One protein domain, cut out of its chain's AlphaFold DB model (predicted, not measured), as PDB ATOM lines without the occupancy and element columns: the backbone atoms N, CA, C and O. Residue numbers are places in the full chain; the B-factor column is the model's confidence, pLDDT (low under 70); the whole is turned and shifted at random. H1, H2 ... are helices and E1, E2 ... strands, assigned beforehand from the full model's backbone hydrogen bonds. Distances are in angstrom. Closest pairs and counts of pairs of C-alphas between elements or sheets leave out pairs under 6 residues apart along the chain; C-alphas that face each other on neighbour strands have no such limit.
ATOM      1  N   VAL A 159      44.521   2.852   8.305       95.81
ATOM      2  CA  VAL A 159      45.612   3.428   7.491       95.81
ATOM      3  C   VAL A 159      46.508   4.385   8.278       95.81
ATOM      4  O   VAL A 159      47.629   4.671   7.855       95.81
ATOM      5  N   SER A 160      46.026   4.888   9.415       96.62
ATOM      6  CA  SER A 160      46.757   5.780  10.317       96.62
ATOM      7  C   SER A 160      46.131   5.715  11.710       96.62
ATOM      8  O   SER A 160      44.907   5.676  11.825       96.62
ATOM      9  N   ALA A 161      46.950   5.715  12.760       97.25
ATOM     10  CA  ALA A 161      46.500   5.763  14.147       97.25
ATOM     11  C   ALA A 161      47.386   6.713  14.961       97.25
ATOM     12  O   ALA A 161      48.580   6.845  14.683       97.25
ATOM     13  N   SER A 162      46.806   7.360  15.969       97.56
ATOM     14  CA  SER A 162      47.503   8.260  16.885       97.56
ATOM     15  C   SER A 162      46.897   8.142  18.282       97.56
ATOM     16  O   SER A 162      45.691   8.307  18.457       97.56
ATOM     17  N   VAL A 163      47.733   7.818  19.266       96.75
ATOM     18  CA  VAL A 163      47.342   7.684  20.676       96.75
ATOM     19  C   VAL A 163      47.401   9.060  21.336       96.75
ATOM     20  O   VAL A 163      48.332   9.828  21.079       96.75
ATOM     21  N   ALA A 164      46.428   9.383  22.184       96.19
ATOM     22  CA  ALA A 164      46.471  10.604  22.975       96.19
ATOM     23  C   ALA A 164      47.646  10.581  23.980       96.19
ATOM     24  O   ALA A 164      47.961   9.520  24.519       96.19
ATOM     25  N   PRO A 165      48.279  11.731  24.289       95.38
ATOM     26  CA  PRO A 165      49.411  11.798  25.223       95.38
ATOM     27  C   PRO A 165      49.116  11.310  26.647       95.38
ATOM     28  O   PRO A 165      50.045  10.988  27.379       95.38
ATOM     29  N   ASP A 166      47.842  11.274  27.046       93.38
ATOM     30  CA  ASP A 166      47.381  10.759  28.339       93.38
ATOM     31  C   ASP A 166      47.052   9.254  28.311       93.38
ATOM     32  O   ASP A 166      46.574   8.715  29.306       93.38
ATOM     33  N   GLY A 167      47.249   8.582  27.171       93.38
ATOM     34  CA  GLY A 167      46.902   7.174  26.979       93.38
ATOM     35  C   GLY A 167      45.401   6.877  27.043       93.38
ATOM     36  O   GLY A 167      45.032   5.710  27.028       93.38
ATOM     37  N   SER A 168      44.525   7.890  27.112       92.00
ATOM     38  CA  SER A 168      43.090   7.684  27.357       92.00
ATOM     39  C   SER A 168      42.294   7.295  26.112       92.00
ATOM     40  O   SER A 168      41.191   6.769  26.240       92.00
ATOM     41  N   CYS A 169      42.816   7.541  24.907       93.88
ATOM     42  CA  CYS A 169      42.144   7.205  23.654       93.88
ATOM     43  C   CYS A 169      43.112   7.052  22.469       93.88
ATOM     44  O   CYS A 169      44.238   7.555  22.488       93.88
ATOM     45  N   VAL A 170      42.649   6.375  21.414       96.00
ATOM     46  CA  VAL A 170      43.316   6.269  20.108       96.00
ATOM     47  C   VAL A 170      42.402   6.812  19.023       96.00
ATOM     48  O   VAL A 170      41.270   6.360  18.848       96.00
ATOM     49  N   LEU A 171      42.913   7.767  18.255       97.25
ATOM     50  CA  LEU A 171      42.298   8.245  17.029       97.25
ATOM     51  C   LEU A 171      42.775   7.372  15.862       97.25
ATOM     52  O   LEU A 171      43.979   7.260  15.641       97.25
ATOM     53  N   CYS A 172      41.852   6.787  15.101       97.25
ATOM     54  CA  CYS A 172      42.135   5.901  13.969       97.25
ATOM     55  C   CYS A 172      41.464   6.413  12.689       97.25
ATOM     56  O   CYS A 172      40.265   6.700  12.675       97.25
ATOM     57  N   GLY A 173      42.226   6.492  11.600       96.44
ATOM     58  CA  GLY A 173      41.738   6.747  10.246       96.44
ATOM     59  C   GLY A 173      41.715   5.465   9.417       96.44
ATOM     60  O   GLY A 173      42.673   4.689   9.444       96.44
ATOM     61  N   PHE A 174      40.637   5.263   8.666       95.56
ATOM     62  CA  PHE A 174      40.350   4.055   7.886       95.56
ATOM     63  C   PHE A 174      40.436   4.305   6.375       95.56
ATOM     64  O   PHE A 174      40.375   5.451   5.921       95.56
ATOM     65  N   GLY A 175      40.579   3.231   5.592       93.00
ATOM     66  CA  GLY A 175      40.734   3.290   4.132       93.00
ATOM     67  C   GLY A 175      39.553   3.908   3.365       93.00
ATOM     68  O   GLY A 175      39.773   4.517   2.314       93.00
ATOM     69  N   SER A 176      38.326   3.823   3.891       92.56
ATOM     70  CA  SER A 176      37.158   4.566   3.378       92.56
ATOM     71  C   SER A 176      37.310   6.080   3.445       92.56
ATOM     72  O   SER A 176      36.709   6.794   2.645       92.56
ATOM     73  N   GLY A 177      38.072   6.588   4.415       93.56
ATOM     74  CA  GLY A 177      37.986   7.981   4.840       93.56
ATOM     75  C   GLY A 177      37.308   8.189   6.195       93.56
ATOM     76  O   GLY A 177      37.338   9.313   6.706       93.56
ATOM     77  N   VAL A 178      36.704   7.157   6.793       94.75
ATOM     78  CA  VAL A 178      36.130   7.240   8.145       94.75
ATOM     79  C   VAL A 178      37.233   7.483   9.181       94.75
ATOM     80  O   VAL A 178      38.338   6.948   9.082       94.75
ATOM     81  N   VAL A 179      36.928   8.295  10.190       96.38
ATOM     82  CA  VAL A 179      37.766   8.519  11.373       96.38
ATOM     83  C   VAL A 179      36.973   8.095  12.604       96.38
ATOM     84  O   VAL A 179      35.862   8.594  12.820       96.38
ATOM     85  N   ARG A 180      37.528   7.184  13.411       95.88
ATOM     86  CA  ARG A 180      36.944   6.751  14.691       95.88
ATOM     87  C   ARG A 180      37.872   7.060  15.858       95.88
ATOM     88  O   ARG A 180      39.089   7.092  15.699       95.88
ATOM     89  N   LEU A 181      37.278   7.263  17.026       95.00
ATOM     90  CA  LEU A 181      37.969   7.424  18.297       95.00
ATOM     91  C   LEU A 181      37.637   6.239  19.203       95.00
ATOM     92  O   LEU A 181      36.470   6.012  19.526       95.00
ATOM     93  N   PHE A 182      38.661   5.498  19.596       93.56
ATOM     94  CA  PHE A 182      38.575   4.396  20.546       93.56
ATOM     95  C   PHE A 182      39.002   4.901  21.920       93.56
ATOM     96  O   PHE A 182      40.023   5.575  22.037       93.56
ATOM     97  N   ASP A 183      38.218   4.612  22.950       90.88
ATOM     98  CA  ASP A 183      38.550   4.954  24.332       90.88
ATOM     99  C   ASP A 183      39.352   3.796  24.945       90.88
ATOM    100  O   ASP A 183      38.976   2.635  24.788       90.88
ATOM    101  N   LEU A 184      40.480   4.113  25.580       90.62
ATOM    102  CA  LEU A 184      41.402   3.151  26.191       90.62
ATOM    103  C   LEU A 184      41.236   3.052  27.710       90.62
ATOM    104  O   LEU A 184      41.885   2.226  28.345       90.62
ATOM    105  N   ALA A 185      40.401   3.880  28.341       85.00
ATOM    106  CA  ALA A 185      40.182   3.734  29.772       85.00
ATOM    107  C   ALA A 185      39.460   2.404  30.041       85.00
ATOM    108  O   ALA A 185      38.409   2.152  29.455       85.00
ATOM    109  N   ALA A 186      39.952   1.599  30.988       66.44
ATOM    110  CA  ALA A 186      39.436   0.254  31.280       66.44
ATOM    111  C   ALA A 186      37.899   0.167  31.456       66.44
ATOM    112  O   ALA A 186      37.277  -0.834  31.105       66.44
ATOM    113  N   SER A 187      37.251   1.233  31.942       71.31
ATOM    114  CA  SER A 187      35.791   1.310  32.093       71.31
ATOM    115  C   SER A 187      35.000   1.565  30.797       71.31
ATOM    116  O   SER A 187      33.775   1.474  30.829       71.31
ATOM    117  N   ALA A 188      35.645   1.877  29.668       60.19
ATOM    118  CA  ALA A 188      34.992   2.032  28.364       60.19
ATOM    119  C   ALA A 188      34.636   0.678  27.724       60.19
ATOM    120  O   ALA A 188      33.580   0.531  27.124       60.19
ATOM    121  N   ASN A 189      35.435  -0.369  27.950       63.25
ATOM    122  CA  ASN A 189      35.145  -1.705  27.408       63.25
ATOM    123  C   ASN A 189      33.961  -2.422  28.091       63.25
ATOM    124  O   ASN A 189      33.603  -3.534  27.704       63.25
ATOM    125  N   ALA A 190      33.321  -1.788  29.082       72.56
ATOM    126  CA  ALA A 190      32.133  -2.310  29.752       72.56
ATOM    127  C   ALA A 190      30.899  -2.394  28.831       72.56
ATOM    128  O   ALA A 190      29.974  -3.155  29.128       72.56
ATOM    129  N   HIS A 191      30.860  -1.632  27.729       73.81
ATOM    130  CA  HIS A 191      29.760  -1.674  26.770       73.81
ATOM    131  C   HIS A 191      30.214  -2.277  25.423       73.81
ATOM    132  O   HIS A 191      31.176  -1.793  24.832       73.81
ATOM    133  N   PRO A 192      29.525  -3.305  24.876       77.81
ATOM    134  CA  PRO A 192      29.946  -3.965  23.631       77.81
ATOM    135  C   PRO A 192      29.998  -3.060  22.391       77.81
ATOM    136  O   PRO A 192      30.661  -3.402  21.417       77.81
ATOM    137  N   GLU A 193      29.287  -1.930  22.406       76.50
ATOM    138  CA  GLU A 193      29.271  -0.967  21.295       76.50
ATOM    139  C   GLU A 193      30.563  -0.140  21.229       76.50
ATOM    140  O   GLU A 193      30.997   0.238  20.142       76.50
ATOM    141  N   ASP A 194      31.227   0.058  22.366       80.88
ATOM    142  CA  ASP A 194      32.407   0.917  22.492       80.88
ATOM    143  C   ASP A 194      33.632   0.251  21.821       80.88
ATOM    144  O   ASP A 194      34.520   0.941  21.313       80.88
ATOM    145  N   ARG A 195      33.601  -1.088  21.663       85.88
ATOM    146  CA  ARG A 195      34.561  -1.884  20.869       85.88
ATOM    147  C   ARG A 195      34.666  -1.431  19.405       85.88
ATOM    148  O   ARG A 195      35.697  -1.677  18.787       85.88
ATOM    149  N   TRP A 196      33.639  -0.786  18.841       89.12
ATOM    150  CA  TRP A 196      33.631  -0.297  17.450       89.12
ATOM    151  C   TRP A 196      34.140   1.144  17.296       89.12
ATOM    152  O   TRP A 196      34.351   1.593  16.164       89.12
ATOM    153  N   GLY A 197      34.356   1.855  18.410       90.56
ATOM    154  CA  GLY A 197      34.812   3.246  18.449       90.56
ATOM    155  C   GLY A 197      33.746   4.273  18.039       90.56
ATOM    156  O   GLY A 197      32.823   4.003  17.270       90.56
ATOM    157  N   CYS A 198      33.887   5.508  18.524       91.12
ATOM    158  CA  CYS A 198      33.007   6.611  18.140       91.12
ATOM    159  C   CYS A 198      33.383   7.138  16.747       91.12
ATOM    160  O   CYS A 198      34.478   7.671  16.563       91.12
ATOM    161  N   ALA A 199      32.488   7.027  15.763       94.00
ATOM    162  CA  ALA A 199      32.717   7.523  14.404       94.00
ATOM    163  C   ALA A 199      32.637   9.062  14.331       94.00
ATOM    164  O   ALA A 199      31.570   9.631  14.101       94.00
ATOM    165  N   LEU A 200      33.775   9.736  14.518       94.62
ATOM    166  CA  LEU A 200      33.890  11.199  14.566       94.62
ATOM    167  C   LEU A 200      33.543  11.892  13.238       94.62
ATOM    168  O   LEU A 200      33.066  13.027  13.231       94.62
ATOM    169  N   GLY A 201      33.785  11.239  12.100       94.06
ATOM    170  CA  GLY A 201      33.424  11.788  10.795       94.06
ATOM    171  C   GLY A 201      34.045  11.047   9.616       94.06
ATOM    172  O   GLY A 201      34.621   9.972   9.766       94.06
ATOM    173  N   HIS A 202      33.925  11.645   8.429       94.25
ATOM    174  CA  HIS A 202      34.434  11.088   7.175       94.25
ATOM    175  C   HIS A 202      35.159  12.160   6.347       94.25
ATOM    176  O   HIS A 202      34.631  13.247   6.068       94.25
ATOM    177  N   LEU A 203      36.377  11.832   5.928       92.62
ATOM    178  CA  LEU A 203      37.231  12.611   5.038       92.62
ATOM    179  C   LEU A 203      37.208  11.985   3.647       92.62
ATOM    180  O   LEU A 203      37.531  10.818   3.508       92.62
ATOM    181  N   GLY A 204      36.825  12.733   2.616       85.38
ATOM    182  CA  GLY A 204      36.772  12.204   1.251       85.38
ATOM    183  C   GLY A 204      35.612  12.746   0.431       85.38
ATOM    184  O   GLY A 204      34.849  13.600   0.890       85.38
ATOM    185  N   VAL A 205      35.508  12.234  -0.791       71.38
ATOM    186  CA  VAL A 205      34.313  12.317  -1.638       71.38
ATOM    187  C   VAL A 205      33.621  10.953  -1.553       71.38
ATOM    188  O   VAL A 205      34.305   9.945  -1.409       71.38
ATOM    189  N   ARG A 206      32.286  10.904  -1.617       70.75
ATOM    190  CA  ARG A 206      31.489   9.671  -1.427       70.75
ATOM    191  C   ARG A 206      31.648   8.617  -2.537       70.75
ATOM    192  O   ARG A 206      31.016   7.573  -2.466       70.75
ATOM    193  N   ASP A 207      32.497   8.862  -3.528       77.44
ATOM    194  CA  ASP A 207      32.567   8.115  -4.789       77.44
ATOM    195  C   ASP A 207      33.411   6.821  -4.687       77.44
ATOM    196  O   ASP A 207      34.046   6.409  -5.655       77.44
ATOM    197  N   GLY A 208      33.489   6.203  -3.500       75.25
ATOM    198  CA  GLY A 208      34.159   4.912  -3.257       75.25
ATOM    199  C   GLY A 208      35.685   4.870  -3.449       75.25
ATOM    200  O   GLY A 208      36.302   3.825  -3.252       75.25
ATOM    201  N   ALA A 209      36.324   5.978  -3.829       81.44
ATOM    202  CA  ALA A 209      37.770   6.040  -4.020       81.44
ATOM    203  C   ALA A 209      38.513   5.986  -2.674       81.44
ATOM    204  O   ALA A 209      38.316   6.856  -1.829       81.44
ATOM    205  N   ALA A 210      39.410   5.007  -2.507       81.31
ATOM    206  CA  ALA A 210      40.185   4.811  -1.280       81.31
ATOM    207  C   ALA A 210      40.928   6.091  -0.847       81.31
ATOM    208  O   ALA A 210      41.755   6.639  -1.588       81.31
ATOM    209  N   VAL A 211      40.652   6.553   0.373       88.56
ATOM    210  CA  VAL A 211      41.208   7.788   0.932       88.56
ATOM    211  C   VAL A 211      42.346   7.434   1.873       88.56
ATOM    212  O   VAL A 211      42.151   6.796   2.903       88.56
ATOM    213  N   LEU A 212      43.558   7.898   1.566       91.81
ATOM    214  CA  LEU A 212      44.680   7.736   2.488       91.81
ATOM    215  C   LEU A 212      44.601   8.813   3.576       91.81
ATOM    216  O   LEU A 212      45.139   9.912   3.420       91.81
ATOM    217  N   VAL A 213      43.867   8.510   4.645       95.19
ATOM    218  CA  VAL A 213      43.734   9.365   5.829       95.19
ATOM    219  C   VAL A 213      45.031   9.360   6.638       95.19
ATOM    220  O   VAL A 213      45.654   8.320   6.830       95.19
ATOM    221  N   HIS A 214      45.418  10.529   7.143       96.88
ATOM    222  CA  HIS A 214      46.387  10.677   8.229       96.88
ATOM    223  C   HIS A 214      45.686  11.293   9.438       96.88
ATOM    224  O   HIS A 214      44.917  12.242   9.260       96.88
ATOM    225  N   VAL A 215      45.937  10.754  10.632       98.00
ATOM    226  CA  VAL A 215      45.355  11.219  11.900       98.00
ATOM    227  C   VAL A 215      46.448  11.514  12.923       98.00
ATOM    228  O   VAL A 215      47.482  10.846  12.942       98.00
ATOM    229  N   GLU A 216      46.218  12.505  13.778       98.12
ATOM    230  CA  GLU A 216      47.182  12.942  14.788       98.12
ATOM    231  C   GLU A 216      46.469  13.613  15.962       98.12
ATOM    232  O   GLU A 216      45.668  14.530  15.769       98.12
ATOM    233  N   VAL A 217      46.739  13.153  17.183       98.00
ATOM    234  CA  VAL A 217      46.273  13.811  18.407       98.00
ATOM    235  C   VAL A 217      47.283  14.881  18.808       98.00
ATOM    236  O   VAL A 217      48.492  14.655  18.779       98.00
ATOM    237  N   SER A 218      46.793  16.058  19.189       97.50
ATOM    238  CA  SER A 218      47.644  17.154  19.638       97.50
ATOM    239  C   SER A 218      48.428  16.796  20.906       97.50
ATOM    240  O   SER A 218      47.954  16.054  21.767       97.50
ATOM    241  N   SER A 219      49.625  17.371  21.065       95.88
ATOM    242  CA  SER A 219      50.525  17.069  22.197       95.88
ATOM    243  C   SER A 219      49.985  17.450  23.586       95.88
ATOM    244  O   SER A 219      50.561  17.063  24.598       95.88
ATOM    245  N   ASP A 220      48.869  18.178  23.645       95.06
ATOM    246  CA  ASP A 220      48.111  18.515  24.855       95.06
ATOM    247  C   ASP A 220      46.855  17.638  25.066       95.06
ATOM    248  O   ASP A 220      46.068  17.920  25.968       95.06
ATOM    249  N   GLY A 221      46.635  16.603  24.239       95.94
ATOM    250  CA  GLY A 221      45.545  15.623  24.382       95.94
ATOM    251  C   GLY A 221      44.131  16.194  24.239       95.94
ATOM    252  O   GLY A 221      43.157  15.589  24.701       95.94
ATOM    253  N   LYS A 222      44.012  17.383  23.640       95.56
ATOM    254  CA  LYS A 222      42.774  18.172  23.593       95.56
ATOM    255  C   LYS A 222      42.054  18.105  22.255       95.56
ATOM    256  O   LYS A 222      40.829  18.118  22.260       95.56
ATOM    257  N   PHE A 223      42.773  17.993  21.139       97.44
ATOM    258  CA  PHE A 223      42.164  17.898  19.814       97.44
ATOM    259  C   PHE A 223      42.738  16.737  19.010       97.44
ATOM    260  O   PHE A 223      43.946  16.501  18.988       97.44
ATOM    261  N   GLY A 224      41.854  16.027  18.318       97.81
ATOM    262  CA  GLY A 224      42.224  15.100  17.257       97.81
ATOM    263  C   GLY A 224      42.168  15.819  15.917       97.81
ATOM    264  O   GLY A 224      41.182  16.496  15.637       97.81
ATOM    265  N   PHE A 225      43.188  15.666  15.082       98.12
ATOM    266  CA  PHE A 225      43.240  16.195  13.721       98.12
ATOM    267  C   PHE A 225      43.257  15.041  12.727       98.12
ATOM    268  O   PHE A 225      43.899  14.017  12.962       98.12
ATOM    269  N   ALA A 226      42.589  15.207  11.588       97.88
ATOM    270  CA  ALA A 226      42.730  14.289  10.471       97.88
ATOM    271  C   ALA A 226      42.626  15.006   9.125       97.88
ATOM    272  O   ALA A 226      41.827  15.926   8.933       97.88
ATOM    273  N   GLY A 227      43.416  14.544   8.162       96.62
ATOM    274  CA  GLY A 227      43.449  15.086   6.810       96.62
ATOM    275  C   GLY A 227      43.751  14.002   5.789       96.62
ATOM    276  O   GLY A 227      44.443  13.024   6.068       96.62
ATOM    277  N   ALA A 228      43.232  14.170   4.579       91.88
ATOM    278  CA  ALA A 228      43.499  13.239   3.494       91.88
ATOM    279  C   ALA A 228      44.836  13.560   2.802       91.88
ATOM    280  O   ALA A 228      45.090  14.707   2.419       91.88
ATOM    281  N   ARG A 229      45.666  12.534   2.581       88.25
ATOM    282  CA  ARG A 229      46.862  12.594   1.719       88.25
ATOM    283  C   ARG A 229      46.567  12.297   0.241       88.25
ATOM    284  O   ARG A 229      47.429  12.509  -0.601       88.25
ATOM    285  N   ALA A 230      45.366  11.814  -0.073       85.19
ATOM    286  CA  ALA A 230      44.852  11.638  -1.433       85.19
ATOM    287  C   ALA A 230      43.324  11.823  -1.442       85.19
ATOM    288  O   ALA A 230      42.665  11.503  -0.458       85.19
ATOM    289  N   GLY A 231      42.746  12.342  -2.531       79.25
ATOM    290  CA  GLY A 231      41.286  12.407  -2.760       79.25
ATOM    291  C   GLY A 231      40.472  13.419  -1.930       79.25
ATOM    292  O   GLY A 231      39.495  13.971  -2.436       79.25
ATOM    293  N   GLY A 232      40.852  13.717  -0.685       81.56
ATOM    294  CA  GLY A 232      40.120  14.664   0.167       81.56
ATOM    295  C   GLY A 232      40.404  16.144  -0.126       81.56
ATOM    296  O   GLY A 232      41.431  16.515  -0.697       81.56
ATOM    297  N   LYS A 233      39.466  17.009   0.287       86.00
ATOM    298  CA  LYS A 233      39.497  18.463   0.041       86.00
ATOM    299  C   LYS A 233      39.889  19.324   1.252       86.00
ATOM    300  O   LYS A 233      39.885  20.535   1.109       86.00
ATOM    301  N   GLY A 234      40.204  18.746   2.412       92.12
ATOM    302  CA  GLY A 234      40.436  19.534   3.624       92.12
ATOM    303  C   GLY A 234      40.926  18.735   4.828       92.12
ATOM    304  O   GLY A 234      41.184  17.531   4.723       92.12
ATOM    305  N   VAL A 235      41.016  19.435   5.957       96.81
ATOM    306  CA  VAL A 235      41.356  18.916   7.289       96.81
ATOM    307  C   VAL A 235      40.139  19.084   8.197       96.81
ATOM    308  O   VAL A 235      39.451  20.102   8.139       96.81
ATOM    309  N   SER A 236      39.885  18.085   9.036       97.25
ATOM    310  CA  SER A 236      38.931  18.169  10.143       97.25
ATOM    311  C   SER A 236      39.684  18.066  11.462       97.25
ATOM    312  O   SER A 236      40.677  17.341  11.559       97.25
ATOM    313  N   CYS A 237      39.195  18.752  12.487       97.44
ATOM    314  CA  CYS A 237      39.611  18.532  13.862       97.44
ATOM    315  C   CYS A 237      38.403  18.426  14.793       97.44
ATOM    316  O   CYS A 237      37.342  18.996  14.526       97.44
ATOM    317  N   TRP A 238      38.580  17.673  15.873       97.50
ATOM    318  CA  TRP A 238      37.547  17.351  16.851       97.50
ATOM    319  C   TRP A 238      38.056  17.639  18.254       97.50
ATOM    320  O   TRP A 238      39.171  17.242  18.602       97.50
ATOM    321  N   ASP A 239      37.229  18.292  19.060       96.19
ATOM    322  CA  ASP A 239      37.507  18.521  20.473       96.19
ATOM    323  C   ASP A 239      37.317  17.226  21.279       96.19
ATOM    324  O   ASP A 239      36.199  16.747  21.498       96.19
ATOM    325  N   LEU A 240      38.425  16.667  21.760       95.44
ATOM    326  CA  LEU A 240      38.427  15.454  22.576       95.44
ATOM    327  C   LEU A 240      37.890  15.724  23.991       95.44
ATOM    328  O   LEU A 240      37.501  14.791  24.691       95.44
ATOM    329  N   GLU A 241      37.829  16.982  24.435       93.25
ATOM    330  CA  GLU A 241      37.198  17.352  25.705       93.25
ATOM    331  C   GLU A 241      35.663  17.254  25.623       93.25
ATOM    332  O   GLU A 241      35.031  16.736  26.547       93.25
ATOM    333  N   SER A 242      35.064  17.653  24.491       90.88
ATOM    334  CA  SER A 242      33.651  17.379  24.176       90.88
ATOM    335  C   SER A 242      33.353  15.884  24.210       90.88
ATOM    336  O   SER A 242      32.370  15.467  24.818       90.88
ATOM    337  N   PHE A 243      34.218  15.063  23.605       90.12
ATOM    338  CA  PHE A 243      34.061  13.609  23.624       90.12
ATOM    339  C   PHE A 243      34.100  13.024  25.050       90.12
ATOM    340  O   PHE A 243      33.201  12.266  25.418       90.12
ATOM    341  N   ARG A 244      35.072  13.425  25.885       89.62
ATOM    342  CA  ARG A 244      35.156  12.974  27.291       89.62
ATOM    343  C   ARG A 244      33.873  13.305  28.079       89.62
ATOM    344  O   ARG A 244      33.340  12.434  28.759       89.62
ATOM    345  N   LYS A 245      33.306  14.508  27.912       88.62
ATOM    346  CA  LYS A 245      32.029  14.917  28.548       88.62
ATOM    347  C   LYS A 245      30.803  14.187  27.984       88.62
ATOM    348  O   LYS A 245      29.805  13.992  28.679       88.62
ATOM    349  N   LEU A 246      30.852  13.766  26.721       83.88
ATOM    350  CA  LEU A 246      29.776  12.982  26.118       83.88
ATOM    351  C   LEU A 246      29.699  11.580  26.698       83.88
ATOM    352  O   LEU A 246      28.605  11.134  27.034       83.88
ATOM    353  N   ARG A 247      30.851  10.940  26.903       80.00
ATOM    354  CA  ARG A 247      30.943   9.642  27.576       80.00
ATOM    355  C   ARG A 247      30.323   9.660  28.978       80.00
ATOM    356  O   ARG A 247      29.624   8.720  29.342       80.00
ATOM    357  N   GLU A 248      30.531  10.730  29.746       82.12
ATOM    358  CA  GLU A 248      29.919  10.897  31.077       82.12
ATOM    359  C   GLU A 248      28.384  10.995  31.029       82.12
ATOM    360  O   GLU A 248      27.710  10.660  32.003       82.12
ATOM    361  N   THR A 249      27.814  11.460  29.911       76.50
ATOM    362  CA  THR A 249      26.383  11.791  29.809       76.50
ATOM    363  C   THR A 249      25.560  10.787  29.002       76.50
ATOM    364  O   THR A 249      24.361  10.651  29.269       76.50
ATOM    365  N   ARG A 250      26.149  10.076  28.028       59.22
ATOM    366  CA  ARG A 250      25.481   9.048  27.206       59.22
ATOM    367  C   ARG A 250      26.463   7.975  26.721       59.22
ATOM    368  O   ARG A 250      27.587   8.276  26.343       59.22
ATOM    369  N   GLY A 251      25.978   6.734  26.612       59.78
ATOM    370  CA  GLY A 251      26.643   5.704  25.803       59.78
ATOM    371  C   GLY A 251      26.763   6.137  24.333       59.78
ATOM    372  O   GLY A 251      25.967   6.955  23.866       59.78
ATOM    373  N   PHE A 252      27.745   5.574  23.624       61.38
ATOM    374  CA  PHE A 252      28.440   6.076  22.419       61.38
ATOM    375  C   PHE A 252      27.619   6.431  21.147       61.38
ATOM    376  O   PHE A 252      28.191   6.724  20.097       61.38
ATOM    377  N   ALA A 253      26.289   6.456  21.201       54.59
ATOM    378  CA  ALA A 253      25.390   6.398  20.045       54.59
ATOM    379  C   ALA A 253      25.351   7.622  19.094       54.59
ATOM    380  O   ALA A 253      24.609   7.579  18.111       54.59
ATOM    381  N   SER A 254      26.079   8.723  19.338       65.44
ATOM    382  CA  SER A 254      26.170   9.812  18.346       65.44
ATOM    383  C   SER A 254      27.383  10.730  18.506       65.44
ATOM    384  O   SER A 254      27.535  11.412  19.518       65.44
ATOM    385  N   SER A 255      28.177  10.841  17.440       74.50
ATOM    386  CA  SER A 255      29.268  11.813  17.300       74.50
ATOM    387  C   SER A 255      28.809  13.245  17.005       74.50
ATOM    388  O   SER A 255      29.622  14.160  17.085       74.50
ATOM    389  N   THR A 256      27.518  13.476  16.723       81.44
ATOM    390  CA  THR A 256      26.959  14.807  16.388       81.44
ATOM    391  C   THR A 256      27.157  15.880  17.461       81.44
ATOM    392  O   THR A 256      26.975  17.062  17.185       81.44
ATOM    393  N   LEU A 257      27.516  15.477  18.681       85.00
ATOM    394  CA  LEU A 257      27.738  16.368  19.813       85.00
ATOM    395  C   LEU A 257      29.230  16.686  20.041       85.00
ATOM    396  O   LEU A 257      29.544  17.554  20.855       85.00
ATOM    397  N   VAL A 258      30.155  16.005  19.353       92.06
ATOM    398  CA  VAL A 258      31.590  16.316  19.422       92.06
ATOM    399  C   VAL A 258      31.843  17.574  18.596       92.06
ATOM    400  O   VAL A 258      31.641  17.571  17.378       92.06
ATOM    401  N   ALA A 259      32.292  18.654  19.242       93.94
ATOM    402  CA  ALA A 259      32.597  19.897  18.543       93.94
ATOM    403  C   ALA A 259      33.647  19.636  17.448       93.94
ATOM    404  O   ALA A 259      34.740  19.133  17.712       93.94
ATOM    405  N   THR A 260      33.262  19.932  16.206       95.44
ATOM    406  CA  THR A 260      34.015  19.606  14.995       95.44
ATOM    407  C   THR A 260      34.268  20.886  14.214       95.44
ATOM    408  O   THR A 260      33.320  21.594  13.875       95.44
ATOM    409  N   HIS A 261      35.525  21.158  13.872       96.19
ATOM    410  CA  HIS A 261      35.900  22.256  12.980       96.19
ATOM    411  C   HIS A 261      36.537  21.682  11.715       96.19
ATOM    412  O   HIS A 261      37.273  20.694  11.772       96.19
ATOM    413  N   ARG A 262      36.251  22.278  10.558       96.38
ATOM    414  CA  ARG A 262      36.688  21.762   9.259       96.38
ATOM    415  C   ARG A 262      37.066  22.910   8.341       96.38
ATOM    416  O   ARG A 262      36.270  23.820   8.163       96.38
ATOM    417  N   GLU A 263      38.226  22.792   7.709       96.94
ATOM    418  CA  GLU A 263      38.730  23.758   6.735       96.94
ATOM    419  C   GLU A 263      39.037  23.053   5.407       96.94
ATOM    420  O   GLU A 263      39.486  21.900   5.387       96.94
ATOM    421  N   ALA A 264      38.745  23.715   4.285       95.19
ATOM    422  CA  ALA A 264      38.687  23.109   2.951       95.19
ATOM    423  C   ALA A 264      39.631  23.769   1.923       95.19
ATOM    424  O   ALA A 264      39.417  23.658   0.711       95.19
ATOM    425  N   ASP A 265      40.690  24.433   2.391       95.25
ATOM    426  CA  ASP A 265      41.715  25.013   1.520       95.25
ATOM    427  C   ASP A 265      42.504  23.919   0.752       95.25
ATOM    428  O   ASP A 265      43.024  22.974   1.358       95.25
ATOM    429  N   PRO A 266      42.679  24.031  -0.582       93.19
ATOM    430  CA  PRO A 266      43.501  23.106  -1.365       93.19
ATOM    431  C   PRO A 266      44.947  22.921  -0.866       93.19
ATOM    432  O   PRO A 266      45.532  21.865  -1.112       93.19
ATOM    433  N   ARG A 267      45.515  23.904  -0.158       94.56
ATOM    434  CA  ARG A 267      46.876  23.903   0.413       94.56
ATOM    435  C   ARG A 267      46.964  23.193   1.777       94.56
ATOM    436  O   ARG A 267      48.074  22.929   2.244       94.56
ATOM    437  N   LEU A 268      45.830  22.863   2.412       94.19
ATOM    438  CA  LEU A 268      45.756  22.041   3.638       94.19
ATOM    439  C   LEU A 268      45.786  20.528   3.369       94.19
ATOM    440  O   LEU A 268      45.891  19.732   4.302       94.19
ATOM    441  N   ARG A 269      45.711  20.106   2.103       93.38
ATOM    442  CA  ARG A 269      45.794  18.688   1.723       93.38
ATOM    443  C   ARG A 269      47.143  18.085   2.119       93.38
ATOM    444  O   ARG A 269      48.156  18.779   2.135       93.38
ATOM    445  N   GLY A 270      47.179  16.784   2.407       93.44
ATOM    446  CA  GLY A 270      48.423  16.113   2.792       93.44
ATOM    447  C   GLY A 270      48.903  16.485   4.193       93.44
ATOM    448  O   GLY A 270      50.078  16.809   4.357       93.44
ATOM    449  N   LEU A 271      47.999  16.458   5.181       96.19
ATOM    450  CA  LEU A 271      48.334  16.610   6.602       96.19
ATOM    451  C   LEU A 271      49.452  15.628   7.002       96.19
ATOM    452  O   LEU A 271      49.422  14.448   6.628       96.19
ATOM    453  N   CYS A 272      50.433  16.135   7.748       96.00
ATOM    454  CA  CYS A 272      51.655  15.416   8.093       96.00
ATOM    455  C   CYS A 272      52.031  15.483   9.577       96.00
ATOM    456  O   CYS A 272      52.459  14.462  10.108       96.00
ATOM    457  N   SER A 273      51.956  16.663  10.198       96.75
ATOM    458  CA  SER A 273      52.292  16.854  11.615       96.75
ATOM    459  C   SER A 273      51.464  17.979  12.245       96.75
ATOM    460  O   SER A 273      51.118  18.940  11.547       96.75
ATOM    461  N   VAL A 274      51.196  17.901  13.552       97.56
ATOM    462  CA  VAL A 274      50.508  18.923  14.352       97.56
ATOM    463  C   VAL A 274      51.292  19.205  15.634       97.56
ATOM    464  O   VAL A 274      51.440  18.347  16.500       97.56
ATOM    465  N   ALA A 275      51.751  20.444  15.800       97.38
ATOM    466  CA  ALA A 275      52.418  20.907  17.013       97.38
ATOM    467  C   ALA A 275      51.496  21.821  17.834       97.38
ATOM    468  O   ALA A 275      50.935  22.778  17.302       97.38
ATOM    469  N   THR A 276      51.375  21.586  19.144       96.31
ATOM    470  CA  THR A 276      50.715  22.545  20.045       96.31
ATOM    471  C   THR A 276      51.631  23.754  20.260       96.31
ATOM    472  O   THR A 276      52.794  23.609  20.660       96.31
ATOM    473  N   MET A 277      51.112  24.955  20.003       95.12
ATOM    474  CA  MET A 277      51.819  26.211  20.248       95.12
ATOM    475  C   MET A 277      51.547  26.682  21.679       95.12
ATOM    476  O   MET A 277      50.441  26.541  22.196       95.12
ATOM    477  N   ALA A 278      52.561  27.256  22.330       87.56
ATOM    478  CA  ALA A 278      52.357  27.922  23.611       87.56
ATOM    479  C   ALA A 278      51.548  29.205  23.365       87.56
ATOM    480  O   ALA A 278      52.034  30.121  22.707       87.56
ATOM    481  N   SER A 279      50.313  29.230  23.858       79.62
ATOM    482  CA  SER A 279      49.420  30.385  23.812       79.62
ATOM    483  C   SER A 279      49.334  30.990  25.209       79.62
ATOM    484  O   SER A 279      49.109  30.259  26.174       79.62
ATOM    485  N   GLU A 280      49.526  32.303  25.321       79.44
ATOM    486  CA  GLU A 280      49.271  33.050  26.563       79.44
ATOM    487  C   GLU A 280      47.774  33.390  26.725       79.44
ATOM    488  O   GLU A 280      47.327  33.744  27.816       79.44
ATOM    489  N   ASP A 281      46.991  33.245  25.651       71.00
ATOM    490  CA  ASP A 281      45.571  33.585  25.579       71.00
ATOM    491  C   ASP A 281      44.638  32.394  25.858       71.00
ATOM    492  O   ASP A 281      45.005  31.225  25.731       71.00
ATOM    493  N   ARG A 282      43.356  32.704  26.109       76.44
ATOM    494  CA  ARG A 282      42.210  31.761  26.208       76.44
ATOM    495  C   ARG A 282      41.865  31.025  24.899       76.44
ATOM    496  O   ARG A 282      40.755  30.532  24.720       76.44
ATOM    497  N   PHE A 283      42.796  30.968  23.955       84.12
ATOM    498  CA  PHE A 283      42.635  30.271  22.689       84.12
ATOM    499  C   PHE A 283      43.727  29.223  22.532       84.12
ATOM    500  O   PHE A 283      44.903  29.477  22.814       84.12
ATOM    501  N   ARG A 284      43.345  28.038  22.056       92.19
ATOM    502  CA  ARG A 284      44.275  26.925  21.861       92.19
ATOM    503  C   ARG A 284      44.853  27.028  20.450       92.19
ATOM    504  O   ARG A 284      44.125  26.881  19.471       92.19
ATOM    505  N   SER A 285      46.144  27.340  20.356       96.19
ATOM    506  CA  SER A 285      46.850  27.532  19.085       96.19
ATOM    507  C   SER A 285      47.644  26.284  18.695       96.19
ATOM    508  O   SER A 285      48.348  25.690  19.518       96.19
ATOM    509  N   TYR A 286      47.542  25.895  17.428       97.62
ATOM    510  CA  TYR A 286      48.188  24.725  16.846       97.62
ATOM    511  C   TYR A 286      48.877  25.108  15.540       97.62
ATOM    512  O   TYR A 286      48.344  25.889  14.757       97.62
ATOM    513  N   ARG A 287      50.046  24.523  15.284       97.75
ATOM    514  CA  ARG A 287      50.798  24.679  14.039       97.75
ATOM    515  C   ARG A 287      50.779  23.368  13.265       97.75
ATOM    516  O   ARG A 287      51.348  22.375  13.713       97.75
ATOM    517  N   LEU A 288      50.114  23.365  12.115       97.81
ATOM    518  CA  LEU A 288      49.918  22.195  11.264       97.81
ATOM    519  C   LEU A 288      50.886  22.246  10.079       97.81
ATOM    520  O   LEU A 288      51.042  23.286   9.435       97.81
ATOM    521  N   LEU A 289      51.487  21.104   9.754       97.44
ATOM    522  CA  LEU A 289      52.282  20.890   8.548       97.44
ATOM    523  C   LEU A 289      51.460  20.090   7.529       97.44
ATOM    524  O   LEU A 289      51.041  18.962   7.809       97.44
ATOM    525  N   SER A 290      51.258  20.656   6.338       96.50
ATOM    526  CA  SER A 290      50.529  20.033   5.227       96.50
ATOM    527  C   SER A 290      51.314  20.078   3.908       96.50
ATOM    528  O   SER A 290      52.375  20.696   3.808       96.50
ATOM    529  N   GLY A 291      50.785  19.414   2.878       93.06
ATOM    530  CA  GLY A 291      51.336  19.358   1.521       93.06
ATOM    531  C   GLY A 291      52.046  18.046   1.158       93.06
ATOM    532  O   GLY A 291      52.405  17.837  -0.004       93.06
ATOM    533  N   VAL A 292      52.193  17.103   2.098       88.25
ATOM    534  CA  VAL A 292      52.852  15.814   1.826       88.25
ATOM    535  C   VAL A 292      52.075  15.021   0.773       88.25
ATOM    536  O   VAL A 292      50.905  14.691   0.957       88.25
ATOM    537  N   GLY A 293      52.750  14.723  -0.342       86.19
ATOM    538  CA  GLY A 293      52.169  14.084  -1.529       86.19
ATOM    539  C   GLY A 293      51.633  15.050  -2.599       86.19
ATOM    540  O   GLY A 293      51.300  14.597  -3.689       86.19
ATOM    541  N   TYR A 294      51.597  16.362  -2.338       88.12
ATOM    542  CA  TYR A 294      50.974  17.376  -3.207       88.12
ATOM    543  C   TYR A 294      51.959  18.385  -3.826       88.12
ATOM    544  O   TYR A 294      51.550  19.462  -4.257       88.12
ATOM    545  N   GLY A 295      53.262  18.077  -3.857       89.56
ATOM    546  CA  GLY A 295      54.275  18.938  -4.495       89.56
ATOM    547  C   GLY A 295      54.391  20.343  -3.886       89.56
ATOM    548  O   GLY A 295      54.883  21.265  -4.526       89.56
ATOM    549  N   SER A 296      53.922  20.526  -2.655       93.38
ATOM    550  CA  SER A 296      53.968  21.776  -1.899       93.38
ATOM    551  C   SER A 296      54.164  21.469  -0.421       93.38
ATOM    552  O   SER A 296      53.963  20.338   0.014       93.38
ATOM    553  N   MET A 297      54.599  22.459   0.346       95.12
ATOM    554  CA  MET A 297      54.666  22.399   1.799       95.12
ATOM    555  C   MET A 297      54.015  23.661   2.341       95.12
ATOM    556  O   MET A 297      54.423  24.768   1.981       95.12
ATOM    557  N   SER A 298      53.016  23.493   3.201       96.69
ATOM    558  CA  SER A 298      52.343  24.608   3.862       96.69
ATOM    559  C   SER A 298      52.434  24.456   5.375       96.69
ATOM    560  O   SER A 298      52.310  23.348   5.897       96.69
ATOM    561  N   VAL A 299      52.626  25.572   6.075       97.50
ATOM    562  CA  VAL A 299      52.529  25.650   7.534       97.50
ATOM    563  C   VAL A 299      51.361  26.558   7.879       97.50
ATOM    564  O   VAL A 299      51.271  27.683   7.380       97.50
ATOM    565  N   TRP A 300      50.476  26.048   8.722       98.06
ATOM    566  CA  TRP A 300      49.232  26.694   9.105       98.06
ATOM    567  C   TRP A 300      49.192  26.917  10.607       98.06
ATOM    568  O   TRP A 300      49.327  25.954  11.356       98.06
ATOM    569  N   ASP A 301      48.950  28.154  11.033       97.50
ATOM    570  CA  ASP A 301      48.599  28.455  12.418       97.50
ATOM    571  C   ASP A 301      47.072  28.457  12.528       97.50
ATOM    572  O   ASP A 301      46.370  29.164  11.794       97.50
ATOM    573  N   VAL A 302      46.569  27.610  13.419       97.56
ATOM    574  CA  VAL A 302      45.153  27.313  13.621       97.56
ATOM    575  C   VAL A 302      44.805  27.621  15.065       97.56
ATOM    576  O   VAL A 302      45.376  27.039  15.988       97.56
ATOM    577  N   VAL A 303      43.867  28.539  15.260       96.81
ATOM    578  CA  VAL A 303      43.423  28.977  16.582       96.81
ATOM    579  C   VAL A 303      42.023  28.430  16.807       96.81
ATOM    580  O   VAL A 303      41.068  28.847  16.148       96.81
ATOM    581  N   LEU A 304      41.921  27.466  17.720       96.06
ATOM    582  CA  LEU A 304      40.670  26.800  18.061       96.06
ATOM    583  C   LEU A 304      40.025  27.461  19.292       96.06
ATOM    584  O   LEU A 304      40.734  27.850  20.232       96.06
ATOM    585  N   PRO A 305      38.685  27.588  19.300       94.31
ATOM    586  CA  PRO A 305      37.944  28.126  20.435       94.31
ATOM    587  C   PRO A 305      38.130  27.256  21.684       94.31
ATOM    588  O   PRO A 305      38.299  26.037  21.605       94.31
ATOM    589  N   GLU A 306      38.034  27.867  22.866       91.00
ATOM    590  CA  GLU A 306      37.838  27.102  24.097       91.00
ATOM    591  C   GLU A 306      36.507  26.339  24.047       91.00
ATOM    592  O   GLU A 306      35.502  26.832  23.521       91.00
ATOM    593  N   HIS A 307      36.499  25.132  24.616       88.44
ATOM    594  CA  HIS A 307      35.329  24.263  24.678       88.44
ATOM    595  C   HIS A 307      34.097  25.014  25.212       88.44
ATOM    596  O   HIS A 307      34.125  25.577  26.305       88.44
ATOM    597  N   GLY A 308      32.998  24.999  24.453       86.69
ATOM    598  CA  GLY A 308      31.738  25.645  24.838       86.69
ATOM    599  C   GLY A 308      31.691  27.170  24.665       86.69
ATOM    600  O   GLY A 308      30.640  27.755  24.903       86.69
ATOM    601  N   SER A 309      32.767  27.825  24.208       89.19
ATOM    602  CA  SER A 309      32.773  29.283  23.977       89.19
ATOM    603  C   SER A 309      31.964  29.734  22.750       89.19
ATOM    604  O   SER A 309      31.689  30.923  22.608       89.19
ATOM    605  N   GLY A 310      31.593  28.810  21.855       89.38
ATOM    606  CA  GLY A 310      30.831  29.100  20.633       89.38
ATOM    607  C   GLY A 310      31.594  29.891  19.562       89.38
ATOM    608  O   GLY A 310      30.998  30.254  18.552       89.38
ATOM    609  N   GLY A 311      32.887  30.163  19.766       92.25
ATOM    610  CA  GLY A 311      33.731  30.819  18.771       92.25
ATOM    611  C   GLY A 311      33.971  29.949  17.534       92.25
ATOM    612  O   GLY A 311      33.907  28.721  17.590       92.25
ATOM    613  N   GLU A 312      34.282  30.594  16.413       94.81
ATOM    614  CA  GLU A 312      34.708  29.917  15.189       94.81
ATOM    615  C   GLU A 312      36.222  29.642  15.223       94.81
ATOM    616  O   GLU A 312      36.996  30.396  15.815       94.81
ATOM    617  N   ALA A 313      36.653  28.546  14.598       96.56
ATOM    618  CA  ALA A 313      38.069  28.231  14.438       96.56
ATOM    619  C   ALA A 313      38.682  29.105  13.337       96.56
ATOM    620  O   ALA A 313      38.152  29.145  12.229       96.56
ATOM    621  N   THR A 314      39.817  29.754  13.602       97.19
ATOM    622  CA  THR A 314      40.517  30.544  12.575       97.19
ATOM    623  C   THR A 314      41.731  29.790  12.041       97.19
ATOM    624  O   THR A 314      42.510  29.218  12.803       97.19
ATOM    625  N   TRP A 315      41.881  29.772  10.714       97.88
ATOM    626  CA  TRP A 315      42.913  29.020   9.998       97.88
ATOM    627  C   TRP A 315      43.743  29.992   9.162       97.88
ATOM    628  O   TRP A 315      43.219  30.659   8.270       97.88
ATOM    629  N   SER A 316      45.042  30.088   9.440       97.38
ATOM    630  CA  SER A 316      45.935  31.045   8.783       97.38
ATOM    631  C   SER A 316      47.151  30.348   8.175       97.38
ATOM    632  O   SER A 316      47.905  29.658   8.854       97.38
ATOM    633  N   CYS A 317      47.346  30.506   6.866       97.25
ATOM    634  CA  CYS A 317      48.497  29.942   6.165       97.25
ATOM    635  C   CYS A 317      49.703  30.873   6.351       97.25
ATOM    636  O   CYS A 317      49.775  31.929   5.722       97.25
ATOM    637  N   VAL A 318      50.627  30.495   7.235       97.62
ATOM    638  CA  VAL A 318      51.810  31.297   7.607       97.62
ATOM    639  C   VAL A 318      52.943  31.121   6.598       97.62
ATOM    640  O   VAL A 318      53.734  32.034   6.364       97.62
ATOM    641  N   PHE A 319      53.025  29.943   5.985       96.50
ATOM    642  CA  PHE A 319      54.036  29.607   4.993       96.50
ATOM    643  C   PHE A 319      53.433  28.691   3.933       96.50
ATOM    644  O   PHE A 319      52.714  27.752   4.264       96.50
ATOM    645  N   HIS A 320      53.764  28.932   2.669       95.62
ATOM    646  CA  HIS A 320      53.421  28.054   1.558       95.62
ATOM    647  C   HIS A 320      54.510  28.156   0.492       95.62
ATOM    648  O   HIS A 320      54.719  29.229  -0.067       95.62
ATOM    649  N   GLU A 321      55.183  27.044   0.205       93.62
ATOM    650  CA  GLU A 321      56.167  26.938  -0.875       93.62
ATOM    651  C   GLU A 321      55.873  25.688  -1.720       93.62
ATOM    652  O   GLU A 321      55.659  24.608  -1.156       93.62
ATOM    653  N   PRO A 322      55.884  25.772  -3.062       91.06
ATOM    654  CA  PRO A 322      55.910  24.585  -3.907       91.06
ATOM    655  C   PRO A 322      57.225  23.822  -3.683       91.06
ATOM    656  O   PRO A 322      58.322  24.362  -3.830       91.06
ATOM    657  N   LEU A 323      57.127  22.535  -3.351       84.88
ATOM    658  CA  LEU A 323      58.285  21.662  -3.222       84.88
ATOM    659  C   LEU A 323      58.777  21.308  -4.625       84.88
ATOM    660  O   LEU A 323      58.208  20.444  -5.294       84.88
ATOM    661  N   ARG A 324      59.876  21.939  -5.055       74.50
ATOM    662  CA  ARG A 324      60.641  21.460  -6.211       74.50
ATOM    663  C   ARG A 324      61.198  20.074  -5.880       74.50
ATOM    664  O   ARG A 324      62.108  19.934  -5.060       74.50
ATOM    665  N   VAL A 325      60.606  19.053  -6.498       62.72
ATOM    666  CA  VAL A 325      61.080  17.669  -6.443       62.72
ATOM    667  C   VAL A 325      62.224  17.529  -7.438       62.72
ATOM    668  O   VAL A 325      62.013  17.615  -8.647       62.72
ATOM    669  N   TRP A 326      63.432  17.311  -6.929       52.72
ATOM    670  CA  TRP A 326      64.611  17.051  -7.745       52.72
ATOM    671  C   TRP A 326      64.742  15.542  -7.935       52.72
ATOM    672  O   TRP A 326      64.944  14.787  -6.979       52.72
TER     673      TRP A 326
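AT A GLANCE: This is residues 159 to 326 of the 800 residues of the protein "RING-type domain-containing protein" of Aureococcus anophagefferens (UniProt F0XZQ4). Three small four-stranded sheets stand face to face in a row, like blades of a fan: E1 to E4, then E5 to E8 in the middle, then E9 to E12. The first two sheets come closest at E1 and E5, with their best planes 28 degrees apart, and the last two have their best planes 8 degrees apart, with E9 near E5 and E6; the one helix, H1, sits at one end of the first two sheets. The 168 printed residues hold twelve named strands and one named helix, in the order E1 to E7, H1, E8 to E12, and each sheet runs in chain order and is antiparallel throughout. The class is mostly strand, though under half of the residues are in named elements. The whole is compact, with a radius of gyration of the C-alphas of 15.8 A and spans of 53 by 42 by 25 A.

HOW THE PARTS SIT: E1, residues 159 to 163, E2, residues 169 to 174, E3, residues 178 to 183, and E4, residues 198 to 202, form a meander, each strand the antiparallel neighbour of the one before. In the hairpin of E1 and E2, N 162 and O 171 are 2.8 A apart, within hydrogen-bond range; in that of E2 and E3, N 172 and O 180 are 2.8 A apart, and in that of E3 and E4, N 179 and O 201 are 2.9 A apart. E5, residues 213 to 217, E6, residues 223 to 228, and E7, residues 235 to 239, form a second meander, with N 216 and O 225 at 2.9 A and N 226 and O 236 at 2.9 A. E8, residues 260 to 263, is the antiparallel neighbour of E7, with N 237 and O 261 at 2.8 A. These two sheets are face to face, with their strands at 14 degrees; E1 and E5 have 13 pairs of C-alphas within 8 A, the closest being Ser 162 and Glu 216 at 5.1 A. H1, residues 240 to 249, is on the first sheet at a height over the sheet of 9.4 A, and it only grazes the second sheet, with residues 240 to 243. Every O i to N i+4 pair in H1 is within hydrogen-bond range. E9, residues 273 to 276, E10, residues 284 to 290, E11, residues 296 to 304, and E12, residues 314 to 322, form a third meander, with N 275 and O 287 at 2.9 A, N 288 and O 300 at 2.8 A, and N 299 and O 319 at 2.8 A. This sheet is face to face with the second, their strands at 28 degrees, in a stack of sheets, one facing the next; the closest C-alphas of E5 and E9 are those of Glu 216 and Val 274, 6.9 A.

IN THESE COORDINATES: E1 begins at C-alpha 159, (45.612, 3.428, 7.491). From first to last C-alpha, E3 measures 16.5 A, E6 17.0 A, H1 14.5 A, E10 19.1 A, E11 24.5 A and E12 23.3 A. H1 ends at C-alpha 249, (26.383, 11.791, 29.809). E12 bends by 54 degrees at residue 319 and ends at C-alpha 322, (55.910, 24.585, -3.907).

THE WHOLE: The C-alphas of Thr 249 and Trp 326, the two farthest apart, are 53.8 A apart. The printed part has no cut. The link from E3 to E4, 14 residues, is long. Mean pLDDT of the printed part is 89.5; residue 186, residues 188 to 189, residues 250 to 254 and residues 325 to 326 of this model are under 70.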